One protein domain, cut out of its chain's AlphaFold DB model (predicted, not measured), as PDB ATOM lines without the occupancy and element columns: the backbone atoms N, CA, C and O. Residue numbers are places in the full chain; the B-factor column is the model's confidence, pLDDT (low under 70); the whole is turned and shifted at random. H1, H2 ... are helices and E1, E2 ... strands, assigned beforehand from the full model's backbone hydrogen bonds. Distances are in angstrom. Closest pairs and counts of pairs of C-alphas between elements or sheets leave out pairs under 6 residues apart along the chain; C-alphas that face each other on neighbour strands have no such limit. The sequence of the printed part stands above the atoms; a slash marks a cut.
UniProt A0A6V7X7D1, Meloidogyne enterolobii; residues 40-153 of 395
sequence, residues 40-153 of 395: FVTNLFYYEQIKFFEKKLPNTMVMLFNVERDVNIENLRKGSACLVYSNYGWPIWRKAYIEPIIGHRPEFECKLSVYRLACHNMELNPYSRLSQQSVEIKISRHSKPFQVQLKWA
ATOM      1  N   PHE A  40      22.629   5.256 -49.934       93.19
ATOM      2  CA  PHE A  40      22.164   5.721 -48.642       93.19
ATOM      3  C   PHE A  40      23.322   6.347 -47.887       93.19
ATOM      4  O   PHE A  40      24.184   5.645 -47.360       93.19
ATOM      5  N   VAL A  41      23.361   7.672 -47.854       93.75
ATOM      6  CA  VAL A  41      24.362   8.401 -47.071       93.75
ATOM      7  C   VAL A  41      23.977   8.337 -45.603       93.75
ATOM      8  O   VAL A  41      22.846   8.665 -45.253       93.75
ATOM      9  N   THR A  42      24.903   7.892 -44.756       92.81
ATOM     10  CA  THR A  42      24.652   7.741 -43.320       92.81
ATOM     11  C   THR A  42      25.174   8.933 -42.542       92.81
ATOM     12  O   THR A  42      24.415   9.540 -41.798       92.81
ATOM     13  N   ASN A  43      26.439   9.302 -42.746       94.00
ATOM     14  CA  ASN A  43      27.049  10.454 -42.092       94.00
ATOM     15  C   ASN A  43      28.142  11.086 -42.947       94.00
ATOM     16  O   ASN A  43      28.727  10.445 -43.822       94.00
ATOM     17  N   LEU A  44      28.422  12.355 -42.659       94.94
ATOM     18  CA  LEU A  44      29.501  13.116 -43.263       94.94
ATOM     19  C   LEU A  44      30.295  13.837 -42.174       94.94
ATOM     20  O   LEU A  44      29.829  14.818 -41.594       94.94
ATOM     21  N   PHE A  45      31.502  13.348 -41.921       95.06
ATOM     22  CA  PHE A  45      32.406  13.881 -40.914       95.06
ATOM     23  C   PHE A  45      33.387  14.869 -41.522       95.06
ATOM     24  O   PHE A  45      33.884  14.644 -42.622       95.06
ATOM     25  N   TYR A  46      33.707  15.924 -40.786       93.75
ATOM     26  CA  TYR A  46      34.790  16.847 -41.083       93.75
ATOM     27  C   TYR A  46      35.896  16.736 -40.035       93.75
ATOM     28  O   TYR A  46      35.624  16.725 -38.832       93.75
ATOM     29  N   TYR A  47      37.134  16.707 -40.520       93.62
ATOM     30  CA  TYR A  47      38.361  16.664 -39.738       93.62
ATOM     31  C   TYR A  47      39.266  17.820 -40.161       93.62
ATOM     32  O   TYR A  47      39.553  17.983 -41.349       93.62
ATOM     33  N   GLU A  48      39.790  18.571 -39.193       90.88
ATOM     34  CA  GLU A  48      40.871  19.543 -39.446       90.88
ATOM     35  C   GLU A  48      42.118  18.820 -39.954       90.88
ATOM     36  O   GLU A  48      42.831  19.305 -40.827       90.88
ATOM     37  N   GLN A  49      42.344  17.613 -39.441       90.12
ATOM     38  CA  GLN A  49      43.379  16.708 -39.891       90.12
ATOM     39  C   GLN A  49      42.931  15.274 -39.625       90.12
ATOM     40  O   GLN A  49      42.471  14.975 -38.528       90.12
ATOM     41  N   ILE A  50      43.095  14.399 -40.612       91.62
ATOM     42  CA  ILE A  50      42.878  12.955 -40.465       91.62
ATOM     43  C   ILE A  50      44.113  12.192 -40.932       91.62
ATOM     44  O   ILE A  50      44.770  12.605 -41.894       91.62
ATOM     45  N   LYS A  51      44.455  11.086 -40.272       87.38
ATOM     46  CA  LYS A  51      45.559  10.215 -40.696       87.38
ATOM     47  C   LYS A  51      45.045   9.037 -41.533       87.38
ATOM     48  O   LYS A  51      44.274   8.206 -41.047       87.38
ATOM     49  N   PHE A  52      45.531   8.946 -42.775       83.56
ATOM     50  CA  PHE A  52      45.359   7.806 -43.686       83.56
ATOM     51  C   PHE A  52      46.709   7.403 -44.292       83.56
ATOM     52  O   PHE A  52      47.420   8.253 -44.822       83.56
ATOM     53  N   PHE A  53      47.050   6.114 -44.279       70.56
ATOM     54  CA  PHE A  53      48.283   5.544 -44.839       70.56
ATOM     55  C   PHE A  53      49.539   6.295 -44.379       70.56
ATOM     56  O   PHE A  53      50.363   6.704 -45.196       70.56
ATOM     57  N   GLU A  54      49.620   6.583 -43.077       74.75
ATOM     58  CA  GLU A  54      50.682   7.395 -42.453       74.75
ATOM     59  C   GLU A  54      50.740   8.865 -42.901       74.75
ATOM     60  O   GLU A  54      51.474   9.665 -42.316       74.75
ATOM     61  N   LYS A  55      49.911   9.270 -43.866       84.44
ATOM     62  CA  LYS A  55      49.783  10.650 -44.324       84.44
ATOM     63  C   LYS A  55      48.729  11.373 -43.505       84.44
ATOM     64  O   LYS A  55      47.605  10.906 -43.332       84.44
ATOM     65  N   LYS A  56      49.091  12.560 -43.036       89.44
ATOM     66  CA  LYS A  56      48.151  13.515 -42.454       89.44
ATOM     67  C   LYS A  56      47.503  14.303 -43.585       89.44
ATOM     68  O   LYS A  56      48.200  14.960 -44.356       89.44
ATOM     69  N   LEU A  57      46.186  14.210 -43.692       90.56
ATOM     70  CA  LEU A  57      45.386  14.930 -44.672       90.56
ATOM     71  C   LEU A  57      44.639  16.065 -43.962       90.56
ATOM     72  O   LEU A  57      43.759  15.784 -43.141       90.56
ATOM     73  N   PRO A  58      44.973  17.334 -44.239       91.81
ATOM     74  CA  PRO A  58      44.290  18.462 -43.627       91.81
ATOM     75  C   PRO A  58      42.916  18.691 -44.267       91.81
ATOM     76  O   PRO A  58      42.693  18.341 -45.432       91.81
ATOM     77  N   ASN A  59      42.011  19.303 -43.504       90.88
ATOM     78  CA  ASN A  59      40.676  19.737 -43.920       90.88
ATOM     79  C   ASN A  59      39.961  18.677 -44.760       90.88
ATOM     80  O   ASN A  59      39.655  18.884 -45.940       90.88
ATOM     81  N   THR A  60      39.778  17.503 -44.166       92.94
ATOM     82  CA  THR A  60      39.247  16.335 -44.857       92.94
ATOM     83  C   THR A  60      37.822  16.079 -44.427       92.94
ATOM     84  O   THR A  60      37.522  16.038 -43.237       92.94
ATOM     85  N   MET A  61      36.944  15.859 -45.398       93.81
ATOM     86  CA  MET A  61      35.633  15.286 -45.149       93.81
ATOM     87  C   MET A  61      35.649  13.788 -45.452       93.81
ATOM     88  O   MET A  61      36.257  13.357 -46.436       93.81
ATOM     89  N   VAL A  62      34.946  13.008 -44.639       94.88
ATOM     90  CA  VAL A  62      34.711  11.583 -44.870       94.88
ATOM     91  C   VAL A  62      33.218  11.314 -44.795       94.88
ATOM     92  O   VAL A  62      32.596  11.464 -43.747       94.88
ATOM     93  N   MET A  63      32.641  10.910 -45.920       95.62
ATOM     94  CA  MET A  63      31.258  10.466 -46.014       95.62
ATOM     95  C   MET A  63      31.197   8.949 -45.895       95.62
ATOM     96  O   MET A  63      31.870   8.245 -46.648       95.62
ATOM     97  N   LEU A  64      30.344   8.456 -45.008       95.12
ATOM     98  CA  LEU A  64      29.947   7.057 -44.946       95.12
ATOM     99  C   LEU A  64      28.638   6.878 -45.713       95.12
ATOM    100  O   LEU A  64      27.710   7.684 -45.588       95.12
ATOM    101  N   PHE A  65      28.564   5.836 -46.532       94.31
ATOM    102  CA  PHE A  65      27.355   5.525 -47.282       94.31
ATOM    103  C   PHE A  65      27.233   4.034 -47.580       94.31
ATOM    104  O   PHE A  65      28.228   3.316 -47.649       94.31
ATOM    105  N   ASN A  66      26.003   3.574 -47.785       93.25
ATOM    106  CA  ASN A  66      25.697   2.223 -48.228       93.25
ATOM    107  C   ASN A  66      25.280   2.235 -49.694       93.25
ATOM    108  O   ASN A  66      24.522   3.105 -50.127       93.25
ATOM    109  N   VAL A  67      25.765   1.260 -50.453       91.44
ATOM    110  CA  VAL A  67      25.392   1.047 -51.855       91.44
ATOM    111  C   VAL A  67      25.340  -0.447 -52.150       91.44
ATOM    112  O   VAL A  67      25.970  -1.252 -51.458       91.44
ATOM    113  N   GLU A  68      24.561  -0.810 -53.163       88.50
ATOM    114  CA  GLU A  68      24.476  -2.177 -53.674       88.50
ATOM    115  C   GLU A  68      25.862  -2.707 -54.069       88.50
ATOM    116  O   GLU A  68      26.674  -1.999 -54.669       88.50
ATOM    117  N   ARG A  69      26.158  -3.954 -53.697       81.56
ATOM    118  CA  ARG A  69      27.487  -4.563 -53.885       81.56
ATOM    119  C   ARG A  69      27.870  -4.787 -55.341       81.56
ATOM    120  O   ARG A  69      29.054  -4.782 -55.656       81.56
ATOM    121  N   ASP A  70      26.885  -4.982 -56.208       80.00
ATOM    122  CA  ASP A  70      27.054  -5.170 -57.650       80.00
ATOM    123  C   ASP A  70      27.315  -3.851 -58.399       80.00
ATOM    124  O   ASP A  70      27.509  -3.851 -59.619       80.00
ATOM    125  N   VAL A  71      27.375  -2.715 -57.689       82.88
ATOM    126  CA  VAL A  71      27.727  -1.436 -58.299       82.88
ATOM    127  C   VAL A  71      29.143  -1.477 -58.877       82.88
ATOM    128  O   VAL A  71      30.111  -1.900 -58.243       82.88
ATOM    129  N   ASN A  72      29.295  -0.954 -60.094       85.44
ATOM    130  CA  ASN A  72      30.611  -0.761 -60.684       85.44
ATOM    131  C   ASN A  72      31.355   0.366 -59.944       85.44
ATOM    132  O   ASN A  72      31.175   1.554 -60.236       85.44
ATOM    133  N   ILE A  73      32.210  -0.019 -58.997       84.69
ATOM    134  CA  ILE A  73      32.964   0.909 -58.151       84.69
ATOM    135  C   ILE A  73      33.902   1.822 -58.949       84.69
ATOM    136  O   ILE A  73      34.098   2.979 -58.582       84.69
ATOM    137  N   GLU A  74      34.430   1.358 -60.083       86.38
ATOM    138  CA  GLU A  74      35.295   2.167 -60.946       86.38
ATOM    139  C   GLU A  74      34.536   3.332 -61.582       86.38
ATOM    140  O   GLU A  74      35.073   4.434 -61.721       86.38
ATOM    141  N   ASN A  75      33.255   3.140 -61.903       84.50
ATOM    142  CA  ASN A  75      32.406   4.229 -62.383       84.50
ATOM    143  C   ASN A  75      32.160   5.281 -61.295       84.50
ATOM    144  O   ASN A  75      32.146   6.480 -61.601       84.50
ATOM    145  N   LEU A  76      32.021   4.860 -60.033       87.38
ATOM    146  CA  LEU A  76      31.917   5.780 -58.897       87.38
ATOM    147  C   LEU A  76      33.240   6.539 -58.687       87.38
ATOM    148  O   LEU A  76      33.262   7.769 -58.620       87.38
ATOM    149  N   ARG A  77      34.381   5.841 -58.695       89.62
ATOM    150  CA  ARG A  77      35.725   6.437 -58.540       89.62
ATOM    151  C   ARG A  77      36.082   7.450 -59.631       89.62
ATOM    152  O   ARG A  77      36.759   8.441 -59.365       89.62
ATOM    153  N   LYS A  78      35.639   7.230 -60.871       87.31
ATOM    154  CA  LYS A  78      35.920   8.123 -62.015       87.31
ATOM    155  C   LYS A  78      35.094   9.409 -62.029       87.31
ATOM    156  O   LYS A  78      35.396  10.300 -62.830       87.31
ATOM    157  N   GLY A  79      34.023   9.476 -61.245       86.06
ATOM    158  CA  GLY A  79      33.037  10.551 -61.328       86.06
ATOM    159  C   GLY A  79      32.663  11.211 -60.016       86.06
ATOM    160  O   GLY A  79      31.898  12.172 -60.049       86.06
ATOM    161  N   SER A  80      33.166  10.695 -58.900       92.38
ATOM    162  CA  SER A  80      32.887  11.245 -57.587       92.38
ATOM    163  C   SER A  80      33.707  12.499 -57.315       92.38
ATOM    164  O   SER A  80      34.906  12.565 -57.604       92.38
ATOM    165  N   ALA A  81      33.037  13.515 -56.787       92.94
ATOM    166  CA  ALA A  81      33.621  14.803 -56.480       92.94
ATOM    167  C   ALA A  81      32.837  15.518 -55.374       92.94
ATOM    168  O   ALA A  81      31.628  15.331 -55.239       92.94
ATOM    169  N   CYS A  82      33.528  16.369 -54.626       92.31
ATOM    170  CA  CYS A  82      32.944  17.288 -53.656       92.31
ATOM    171  C   CYS A  82      33.073  18.717 -54.180       92.31
ATOM    172  O   CYS A  82      34.125  19.084 -54.716       92.31
ATOM    173  N   LEU A  83      32.022  19.518 -54.036       87.50
ATOM    174  CA  LEU A  83      32.078  20.950 -54.287       87.50
ATOM    175  C   LEU A  83      32.722  21.629 -53.080       87.50
ATOM    176  O   LEU A  83      32.198  21.571 -51.971       87.50
ATOM    177  N   VAL A  84      33.863  22.264 -53.306       82.88
ATOM    178  CA  VAL A  84      34.597  23.028 -52.292       82.88
ATOM    179  C   VAL A  84      34.768  24.462 -52.761       82.88
ATOM    180  O   VAL A  84      34.534  24.758 -53.933       82.88
ATOM    181  N   TYR A  85      35.222  25.346 -51.883       79.44
ATOM    182  CA  TYR A  85      35.598  26.699 -52.272       79.44
ATOM    183  C   TYR A  85      37.109  26.781 -52.521       79.44
ATOM    184  O   TYR A  85      37.884  25.966 -52.027       79.44
ATOM    185  N   SER A  86      37.521  27.702 -53.385       70.50
ATOM    186  CA  SER A  86      38.924  28.088 -53.563       70.50
ATOM    187  C   SER A  86      39.312  29.194 -52.591       70.50
ATOM    188  O   SER A  86      38.428  29.860 -52.051       70.50
ATOM    189  N   ASN A  87      40.615  29.494 -52.510       69.69
ATOM    190  CA  ASN A  87      41.128  30.589 -51.674       69.69
ATOM    191  C   ASN A  87      40.512  31.953 -52.026       69.69
ATOM    192  O   ASN A  87      40.526  32.879 -51.222       69.69
ATOM    193  N   TYR A  88      39.957  32.076 -53.234       72.12
ATOM    194  CA  TYR A  88      39.291  33.274 -53.741       72.12
ATOM    195  C   TYR A  88      37.757  33.205 -53.627       72.12
ATOM    196  O   TYR A  88      37.063  34.056 -54.174       72.12
ATOM    197  N   GLY A  89      37.205  32.178 -52.974       73.50
ATOM    198  CA  GLY A  89      35.766  31.984 -52.781       73.50
ATOM    199  C   GLY A  89      35.020  31.374 -53.973       73.50
ATOM    200  O   GLY A  89      33.804  31.221 -53.909       73.50
ATOM    201  N   TRP A  90      35.707  30.990 -55.054       79.31
ATOM    202  CA  TRP A  90      35.061  30.334 -56.202       79.31
ATOM    203  C   TRP A  90      34.764  28.856 -55.933       79.31
ATOM    204  O   TRP A  90      35.654  28.170 -55.424       79.31
ATOM    205  N   PRO A  91      33.583  28.341 -56.316       83.56
ATOM    206  CA  PRO A  91      33.258  26.927 -56.189       83.56
ATOM    207  C   PRO A  91      34.073  26.076 -57.178       83.56
ATOM    208  O   PRO A  91      34.127  26.367 -58.373       83.56
ATOM    209  N   ILE A  92      34.696  25.002 -56.692       88.31
ATOM    210  CA  ILE A  92      35.513  24.062 -57.468       88.31
ATOM    211  C   ILE A  92      35.107  22.628 -57.124       88.31
ATOM    212  O   ILE A  92      35.016  22.249 -55.960       88.31
ATOM    213  N   TRP A  93      34.938  21.791 -58.147       89.50
ATOM    214  CA  TRP A  93      34.783  20.350 -57.963       89.50
ATOM    215  C   TRP A  93      36.143  19.689 -57.721       89.50
ATOM    216  O   TRP A  93      37.010  19.680 -58.598       89.50
ATOM    217  N   ARG A  94      36.332  19.095 -56.542       89.94
ATOM    218  CA  ARG A  94      37.508  18.278 -56.209       89.94
ATOM    219  C   ARG A  94      37.162  16.808 -56.312       89.94
ATOM    220  O   ARG A  94      36.136  16.378 -55.799       89.94
ATOM    221  N   LYS A  95      38.032  16.030 -56.959       91.88
ATOM    222  CA  LYS A  95      37.880  14.576 -57.063       91.88
ATOM    223  C   LYS A  95      37.814  13.952 -55.667       91.88
ATOM    224  O   LYS A  95      38.649  14.259 -54.821       91.88
ATOM    225  N   ALA A  96      36.856  13.054 -55.479       93.12
ATOM    226  CA  ALA A  96      36.716  12.278 -54.263       93.12
ATOM    227  C   ALA A  96      37.356  10.891 -54.403       93.12
ATOM    228  O   ALA A  96      37.467  10.338 -55.503       93.12
ATOM    229  N   TYR A  97      37.752  10.313 -53.275       91.50
ATOM    230  CA  TYR A  97      38.287   8.958 -53.199       91.50
ATOM    231  C   TYR A  97      37.241   8.042 -52.587       91.50
ATOM    232  O   TYR A  97      36.862   8.240 -51.437       91.50
ATOM    233  N   ILE A  98      36.775   7.053 -53.352       91.44
ATOM    234  CA  ILE A  98      35.793   6.072 -52.886       91.44
ATOM    235  C   ILE A  98      36.454   4.718 -52.673       91.44
ATOM    236  O   ILE A  98      37.098   4.168 -53.580       91.44
ATOM    237  N   GLU A  99      36.217   4.146 -51.496       88.12
ATOM    238  CA  GLU A  99      36.706   2.825 -51.130       88.12
ATOM    239  C   GLU A  99      35.668   2.023 -50.337       88.12
ATOM    240  O   GLU A  99      34.960   2.592 -49.499       88.12
ATOM    241  N   PRO A 100      35.583   0.699 -50.563       86.75
ATOM    242  CA  PRO A 100      34.827  -0.177 -49.681       86.75
ATOM    243  C   PRO A 100      35.521  -0.245 -48.316       86.75
ATOM    244  O   PRO A 100      36.749  -0.375 -48.232       86.75
ATOM    245  N   ILE A 101      34.725  -0.150 -47.251       83.00
ATOM    246  CA  ILE A 101      35.218  -0.245 -45.871       83.00
ATOM    247  C   ILE A 101      35.421  -1.710 -45.475       83.00
ATOM    248  O   ILE A 101      36.354  -2.051 -44.753       83.00
ATOM    249  N   ILE A 102      34.555  -2.574 -45.998       74.69
ATOM    250  CA  ILE A 102      34.558  -4.012 -45.765       74.69
ATOM    251  C   ILE A 102      35.160  -4.683 -46.997       74.69
ATOM    252  O   ILE A 102      34.754  -4.382 -48.122       74.69
ATOM    253  N   GLY A 103      36.129  -5.579 -46.799       63.12
ATOM    254  CA  GLY A 103      36.636  -6.409 -47.891       63.12
ATOM    255  C   GLY A 103      35.515  -7.260 -48.492       63.12
ATOM    256  O   GLY A 103      34.559  -7.617 -47.802       63.12
ATOM    257  N   HIS A 104      35.611  -7.600 -49.780       56.44
ATOM    258  CA  HIS A 104      34.638  -8.502 -50.394       56.44
ATOM    259  C   HIS A 104      34.764  -9.883 -49.738       56.44
ATOM    260  O   HIS A 104      35.694 -10.629 -50.032       56.44
ATOM    261  N   ARG A 105      33.834 -10.222 -48.839       59.84
ATOM    262  CA  ARG A 105      33.703 -11.581 -48.306       59.84
ATOM    263  C   ARG A 105      32.487 -12.253 -48.945       59.84
ATOM    264  O   ARG A 105      31.388 -11.708 -48.818       59.84
ATOM    265  N   PRO A 106      32.668 -13.390 -49.641       50.75
ATOM    266  CA  PRO A 106      31.572 -14.134 -50.267       50.75
ATOM    267  C   PRO A 106      30.501 -14.585 -49.265       50.75
ATOM    268  O   PRO A 106      29.348 -14.743 -49.633       50.75
ATOM    269  N   GLU A 107      30.894 -14.755 -48.002       52.12
ATOM    270  CA  GLU A 107      30.074 -15.283 -46.903       52.12
ATOM    271  C   GLU A 107      28.994 -14.312 -46.401       52.12
ATOM    272  O   GLU A 107      28.098 -14.716 -45.666       52.12
ATOM    273  N   PHE A 108      29.052 -13.029 -46.773       60.44
ATOM    274  CA  PHE A 108      27.981 -12.091 -46.450       60.44
ATOM    275  C   PHE A 108      27.012 -12.008 -47.630       60.44
ATOM    276  O   PHE A 108      27.340 -11.403 -48.645       60.44
ATOM    277  N   GLU A 109      25.812 -12.560 -47.492       67.12
ATOM    278  CA  GLU A 109      24.791 -12.596 -48.555       67.12
ATOM    279  C   GLU A 109      24.055 -11.254 -48.763       67.12
ATOM    280  O   GLU A 109      23.290 -11.096 -49.708       67.12
ATOM    281  N   CYS A 110      24.305 -10.263 -47.900       85.00
ATOM    282  CA  CYS A 110      23.623  -8.968 -47.902       85.00
ATOM    283  C   CYS A 110      23.834  -8.173 -49.203       85.00
ATOM    284  O   CYS A 110      24.970  -8.026 -49.668       85.00
ATOM    285  N   LYS A 111      22.772  -7.562 -49.741       88.88
ATOM    286  CA  LYS A 111      22.846  -6.771 -50.989       88.88
ATOM    287  C   LYS A 111      23.611  -5.454 -50.859       88.88
ATOM    288  O   LYS A 111      24.175  -4.990 -51.851       88.88
ATOM    289  N   LEU A 112      23.653  -4.845 -49.674       90.12
ATOM    290  CA  LEU A 112      24.320  -3.564 -49.436       90.12
ATOM    291  C   LEU A 112      25.693  -3.747 -48.769       90.12
ATOM    292  O   LEU A 112      25.965  -4.723 -48.062       90.12
ATOM    293  N   SER A 113      26.592  -2.798 -49.021       88.44
ATOM    294  CA  SER A 113      27.891  -2.680 -48.351       88.44
ATOM    295  C   SER A 113      28.199  -1.239 -47.985       88.44
ATOM    296  O   SER A 113      27.768  -0.314 -48.675       88.44
ATOM    297  N   VAL A 114      28.996  -1.072 -46.927       90.19
ATOM    298  CA  VAL A 114      29.449   0.236 -46.455       90.19
ATOM    299  C   VAL A 114      30.691   0.675 -47.226       90.19
ATOM    300  O   VAL A 114      31.692  -0.044 -47.316       90.19
ATOM    301  N   TYR A 115      30.634   1.893 -47.739       91.94
ATOM    302  CA  TYR A 115      31.711   2.580 -48.424       91.94
ATOM    303  C   TYR A 115      32.027   3.887 -47.715       91.94
ATOM    304  O   TYR A 115      31.184   4.481 -47.038       91.94
ATOM    305  N   ARG A 116      33.261   4.343 -47.918       92.75
ATOM    306  CA  ARG A 116      33.682   5.692 -47.565       92.75
ATOM    307  C   ARG A 116      33.998   6.486 -48.819       92.75
ATOM    308  O   ARG A 116      34.543   5.944 -49.782       92.75
ATOM    309  N   LEU A 117      33.685   7.771 -48.780       94.12
ATOM    310  CA  LEU A 117      34.134   8.771 -49.738       94.12
ATOM    311  C   LEU A 117      34.929   9.827 -48.973       94.12
ATOM    312  O   LEU A 117      34.420  10.379 -48.006       94.12
ATOM    313  N   ALA A 118      36.151  10.117 -49.408       93.50
ATOM    314  CA  ALA A 118      36.991  11.145 -48.803       93.50
ATOM    315  C   ALA A 118      37.311  12.273 -49.790       93.50
ATOM    316  O   ALA A 118      37.667  12.015 -50.943       93.50
ATOM    317  N   CYS A 119      37.236  13.515 -49.316       92.62
ATOM    318  CA  CYS A 119      37.729  14.708 -50.007       92.62
ATOM    319  C   CYS A 119      38.626  15.482 -49.038       92.62
ATOM    320  O   CYS A 119      38.179  15.852 -47.958       92.62
ATOM    321  N   HIS A 120      39.889  15.694 -49.402       90.69
ATOM    322  CA  HIS A 120      40.889  16.380 -48.575       90.69
ATOM    323  C   HIS A 120      41.253  17.748 -49.161       90.69
ATOM    324  O   HIS A 120      40.929  18.032 -50.318       90.69
ATOM    325  N   ASN A 121      41.978  18.569 -48.391       86.44
ATOM    326  CA  ASN A 121      42.344  19.943 -48.759       86.44
ATOM    327  C   ASN A 121      41.113  20.787 -49.112       86.44
ATOM    328  O   ASN A 121      41.098  21.497 -50.122       86.44
ATOM    329  N   MET A 122      40.054  20.649 -48.318       80.81
ATOM    330  CA  MET A 122      38.857  21.448 -48.504       80.81
ATOM    331  C   MET A 122      39.030  22.820 -47.870       80.81
ATOM    332  O   MET A 122      39.546  22.944 -46.760       80.81
ATOM    333  N   GLU A 123      38.528  23.841 -48.543       77.94
ATOM    334  CA  GLU A 123      38.289  25.140 -47.932       77.94
ATOM    335  C   GLU A 123      36.778  25.292 -47.800       77.94
ATOM    336  O   GLU A 123      36.020  25.225 -48.776       77.94
ATOM    337  N   LEU A 124      36.339  25.381 -46.550       72.38
ATOM    338  CA  LEU A 124      34.946  25.609 -46.214       72.38
ATOM    339  C   LEU A 124      34.640  27.096 -46.344       72.38
ATOM    340  O   LEU A 124      35.532  27.931 -46.206       72.38
ATOM    341  N   ASN A 125      33.372  27.433 -46.581       67.50
ATOM    342  CA  ASN A 125      32.955  28.829 -46.600       67.50
ATOM    343  C   ASN A 125      33.270  29.467 -45.226       67.50
ATOM    344  O   ASN A 125      32.687  29.046 -44.223       67.50
ATOM    345  N   PRO A 126      34.167  30.469 -45.157       60.03
ATOM    346  CA  PRO A 126      34.628  31.028 -43.887       60.03
ATOM    347  C   PRO A 126      33.535  31.810 -43.145       60.03
ATOM    348  O   PRO A 126      33.674  32.085 -41.956       60.03
ATOM    349  N   TYR A 127      32.437  32.157 -43.824       60.91
ATOM    350  CA  TYR A 127      31.355  32.974 -43.272       60.91
ATOM    351  C   TYR A 127      30.228  32.165 -42.619       60.91
ATOM    352  O   TYR A 127      29.309  32.755 -42.049       60.91
ATOM    353  N   SER A 128      30.258  30.832 -42.681       61.81
ATOM    354  CA  SER A 128      29.195  29.984 -42.133       61.81
ATOM    355  C   SER A 128      29.680  29.116 -40.979       61.81
ATOM    356  O   SER A 128      30.789  28.586 -40.980       61.81
ATOM    357  N   ARG A 129      28.819  28.929 -39.973       64.81
ATOM    358  CA  ARG A 129      29.070  27.956 -38.905       64.81
ATOM    359  C   ARG A 129      28.997  26.550 -39.492       64.81
ATOM    360  O   ARG A 129      28.013  26.218 -40.141       64.81
ATOM    361  N   LEU A 130      29.985  25.709 -39.204       65.69
ATOM    362  CA  LEU A 130      30.075  24.345 -39.742       65.69
ATOM    363  C   LEU A 130      28.832  23.475 -39.510       65.69
ATOM    364  O   LEU A 130      28.454  22.720 -40.393       65.69
ATOM    365  N   SER A 131      28.144  23.612 -38.372       60.94
ATOM    366  CA  SER A 131      26.898  22.877 -38.096       60.94
ATOM    367  C   SER A 131      25.718  23.285 -38.990       60.94
ATOM    368  O   SER A 131      24.657  22.675 -38.924       60.94
ATOM    369  N   GLN A 132      25.871  24.358 -39.764       67.00
ATOM    370  CA  GLN A 132      24.907  24.864 -40.740       67.00
ATOM    371  C   GLN A 132      25.444  24.730 -42.173       67.00
ATOM    372  O   GLN A 132      24.807  25.207 -43.111       67.00
ATOM    373  N   GLN A 133      26.622  24.123 -42.349       79.69
ATOM    374  CA  GLN A 133      27.218  23.915 -43.658       79.69
ATOM    375  C   GLN A 133      26.767  22.584 -44.247       79.69
ATOM    376  O   GLN A 133      26.952  21.520 -43.653       79.69
ATOM    377  N   SER A 134      26.261  22.653 -45.472       85.25
ATOM    378  CA  SER A 134      26.135  21.504 -46.350       85.25
ATOM    379  C   SER A 134      27.238  21.526 -47.404       85.25
ATOM    380  O   SER A 134      27.704  22.588 -47.825       85.25
ATOM    381  N   VAL A 135      27.666  20.343 -47.833       88.50
ATOM    382  CA  VAL A 135      28.566  20.171 -48.976       88.50
ATOM    383  C   VAL A 135      27.785  19.529 -50.100       88.50
ATOM    384  O   VAL A 135      27.045  18.566 -49.889       88.50
ATOM    385  N   GLU A 136      27.954  20.064 -51.302       92.00
ATOM    386  CA  GLU A 136      27.397  19.466 -52.501       92.00
ATOM    387  C   GLU A 136      28.323  18.347 -52.990       92.00
ATOM    388  O   GLU A 136      29.518  18.541 -53.211       92.00
ATOM    389  N   ILE A 137      27.774  17.147 -53.126       93.06
ATOM    390  CA  ILE A 137      28.507  15.936 -53.477       93.06
ATOM    391  C   ILE A 137      27.938  15.378 -54.769       93.06
ATOM    392  O   ILE A 137      26.728  15.281 -54.969       93.06
ATOM    393  N   LYS A 138      28.841  14.951 -55.640       92.56
ATOM    394  CA  LYS A 138      28.550  14.157 -56.823       92.56
ATOM    395  C   LYS A 138      29.198  12.793 -56.628       92.56
ATOM    396  O   LYS A 138      30.382  12.713 -56.334       92.56
ATOM    397  N   ILE A 139      28.444  11.709 -56.777       89.19
ATOM    398  CA  ILE A 139      28.939  10.345 -56.514       89.19
ATOM    399  C   ILE A 139      29.424   9.635 -57.786       89.19
ATOM    400  O   ILE A 139      30.244   8.722 -57.726       89.19
ATOM    401  N   SER A 140      28.920  10.034 -58.951       86.75
ATOM    402  CA  SER A 140      29.333   9.499 -60.246       86.75
ATOM    403  C   SER A 140      29.207  10.567 -61.328       86.75
ATOM    404  O   SER A 140      28.545  11.586 -61.140       86.75
ATOM    405  N   ARG A 141      29.788  10.342 -62.513       83.12
ATOM    406  CA  ARG A 141      29.764  11.335 -63.608       83.12
ATOM    407  C   ARG A 141      28.347  11.727 -64.027       83.12
ATOM    408  O   ARG A 141      28.137  12.874 -64.423       83.12
ATOM    409  N   HIS A 142      27.405  10.796 -63.903       82.00
ATOM    410  CA  HIS A 142      26.017  10.951 -64.327       82.00
ATOM    411  C   HIS A 142      25.051  11.206 -63.163       82.00
ATOM    412  O   HIS A 142      23.877  11.474 -63.410       82.00
ATOM    413  N   SER A 143      25.505  11.140 -61.905       84.94
ATOM    414  CA  SER A 143      24.648  11.485 -60.770       84.94
ATOM    415  C   SER A 143      24.401  12.989 -60.736       84.94
ATOM    416  O   SER A 143      25.341  13.776 -60.907       84.94
ATOM    417  N   LYS A 144      23.160  13.384 -60.445       88.50
ATOM    418  CA  LYS A 144      22.878  14.754 -60.015       88.50
ATOM    419  C   LYS A 144      23.614  15.013 -58.696       88.50
ATOM    420  O   LYS A 144      23.646  14.106 -57.858       88.50
ATOM    421  N   PRO A 145      24.217  16.195 -58.517       91.50
ATOM    422  CA  PRO A 145      24.737  16.576 -57.222       91.50
ATOM    423  C   PRO A 145      23.640  16.616 -56.156       91.50
ATOM    424  O   PRO A 145      22.472  16.858 -56.467       91.50
ATOM    425  N   PHE A 146      24.019  16.383 -54.907       91.44
ATOM    426  CA  PHE A 146      23.123  16.454 -53.759       91.44
ATOM    427  C   PHE A 146      23.854  17.053 -52.561       91.44
ATOM    428  O   PHE A 146      25.071  16.943 -52.449       91.44
ATOM    429  N   GLN A 147      23.114  17.702 -51.666       91.81
ATOM    430  CA  GLN A 147      23.686  18.319 -50.475       91.81
ATOM    431  C   GLN A 147      23.657  17.358 -49.290       91.81
ATOM    432  O   GLN A 147      22.659  16.677 -49.057       91.81
ATOM    433  N   VAL A 148      24.742  17.345 -48.520       91.38
ATOM    434  CA  VAL A 148      24.857  16.584 -47.272       91.38
ATOM    435  C   VAL A 148      25.334  17.514 -46.172       91.38
ATOM    436  O   VAL A 148      26.257  18.296 -46.384       91.38
ATOM    437  N   GLN A 149      24.702  17.432 -45.003       90.62
ATOM    438  CA  GLN A 149      25.089  18.236 -43.846       90.62
ATOM    439  C   GLN A 149      26.412  17.744 -43.259       90.62
ATOM    440  O   GLN A 149      26.593  16.544 -43.055       90.62
ATOM    441  N   LEU A 150      27.324  18.676 -42.984       90.56
ATOM    442  CA  LEU A 150      28.589  18.384 -42.322       90.56
ATOM    443  C   LEU A 150      28.390  18.227 -40.815       90.56
ATOM    444  O   LEU A 150      27.712  19.020 -40.158       90.56
ATOM    445  N   LYS A 151      29.075  17.238 -40.248       91.06
ATOM    446  CA  LYS A 151      29.233  17.057 -38.809       91.06
ATOM    447  C   LYS A 151      30.714  17.119 -38.462       91.06
ATOM    448  O   LYS A 151      31.545  16.515 -39.132       91.06
ATOM    449  N   TRP A 152      31.053  17.817 -37.385       91.25
ATOM    450  CA  TRP A 152      32.387  17.708 -36.805       91.25
ATOM    451  C   TRP A 152      32.629  16.286 -36.307       91.25
ATOM    452  O   TRP A 152      31.810  15.760 -35.549       91.25
ATOM    453  N   ALA A 153      33.754  15.689 -36.697       94.44
ATOM    454  CA  ALA A 153      34.264  14.557 -35.941       94.44
ATOM    455  C   ALA A 153      34.534  14.999 -34.498       94.44
ATOM    456  O   ALA A 153      34.766  16.184 -34.227       94.44
TER     457      ALA A 153
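AT A GLANCE: This is residues 40 to 153 of the 395 residues of a protein of Meloidogyne enterolobii (UniProt A0A6V7X7D1). Two strongly twisted sheets of four strands make a sandwich, partly face to face, their strands crossed at 58 degrees. The long hairpin of E1 and E2 makes one side of the first sheet and bends over sharply towards its turn, the short helix H1 lies over E6 of that sheet, and loops extend at the two far ends of the long axis. The printed part has 114 residues, with one named helix and eight named strands in the order E1 E2 H1 E3 E4 E5 E6 E7 E8, and is mostly strand. The sheets run E1 E2 E6 E5 and E4 E3 E7 E8, both antiparallel. The whole is compact, with a radius of gyration of the C-alphas of 14.5 A and spans of 48 by 32 by 23 A.

IN THESE COORDINATES: Find C-alpha 40 at (22.164, 5.721, -48.642); from there E1 runs through residues 40 to 52, 23.8 A, and bends by 110 degrees at residue 49. E2, residues 55 to 68, runs 29.9 A to C-alpha 68 at (24.476, -2.177, -53.674) and bends by 100 degrees at residue 58. Next come H1, residues 73 to 77, E3, residues 81 to 85, and E4, residues 91 to 95. E4 runs on into E5, residues 97 to 100, at 43 degrees. E6, residues 112 to 119, is 22.7 A long. E7 holds residues 134 to 138, and E8, residues 146 to 149, ends at C-alpha 149 at (25.089, 18.236, -43.846).

HOW THE PARTS SIT: Begin with the hairpin E1 and E2, where N 47 and O 60 are 2.8 A apart. On the other side of E2 look at E6, with N 63 and O 117 at 2.8 A. E6 and the edge strand E5 form a hairpin, with N 99 and O 116 at 3.0 A. H1 is on this sheet, at a height over the sheet of 8.6 A, and its O i to N i+4 pair is within hydrogen-bond range. In the other sheet, the hairpin E3 and E4 has N 84 and O 92 at 2.9 A, E3 and E7 have N 83 and O 136 at 2.8 A, and the hairpin E7 and E8 has N 137 and O 146 at 2.8 A. Between the sheets, the closest C-alphas of E3 and E6 are those of Cys 82 and Cys 119, 6.5 A apart. Residues 45 to 46 of E1 pair, parallel, with residues 151 to 152.

THE WHOLE: The two C-alphas farthest apart are those of Tyr 88 and Glu 107, 49.9 A. The printed part has no cut. The links E5 to E6 and E6 to E7 are long, with 11 and 14 residues. The mean pLDDT of the printed part is 84.3, and residue 87, residues 103 to 109 and residues 125 to 132 of this model are under 70.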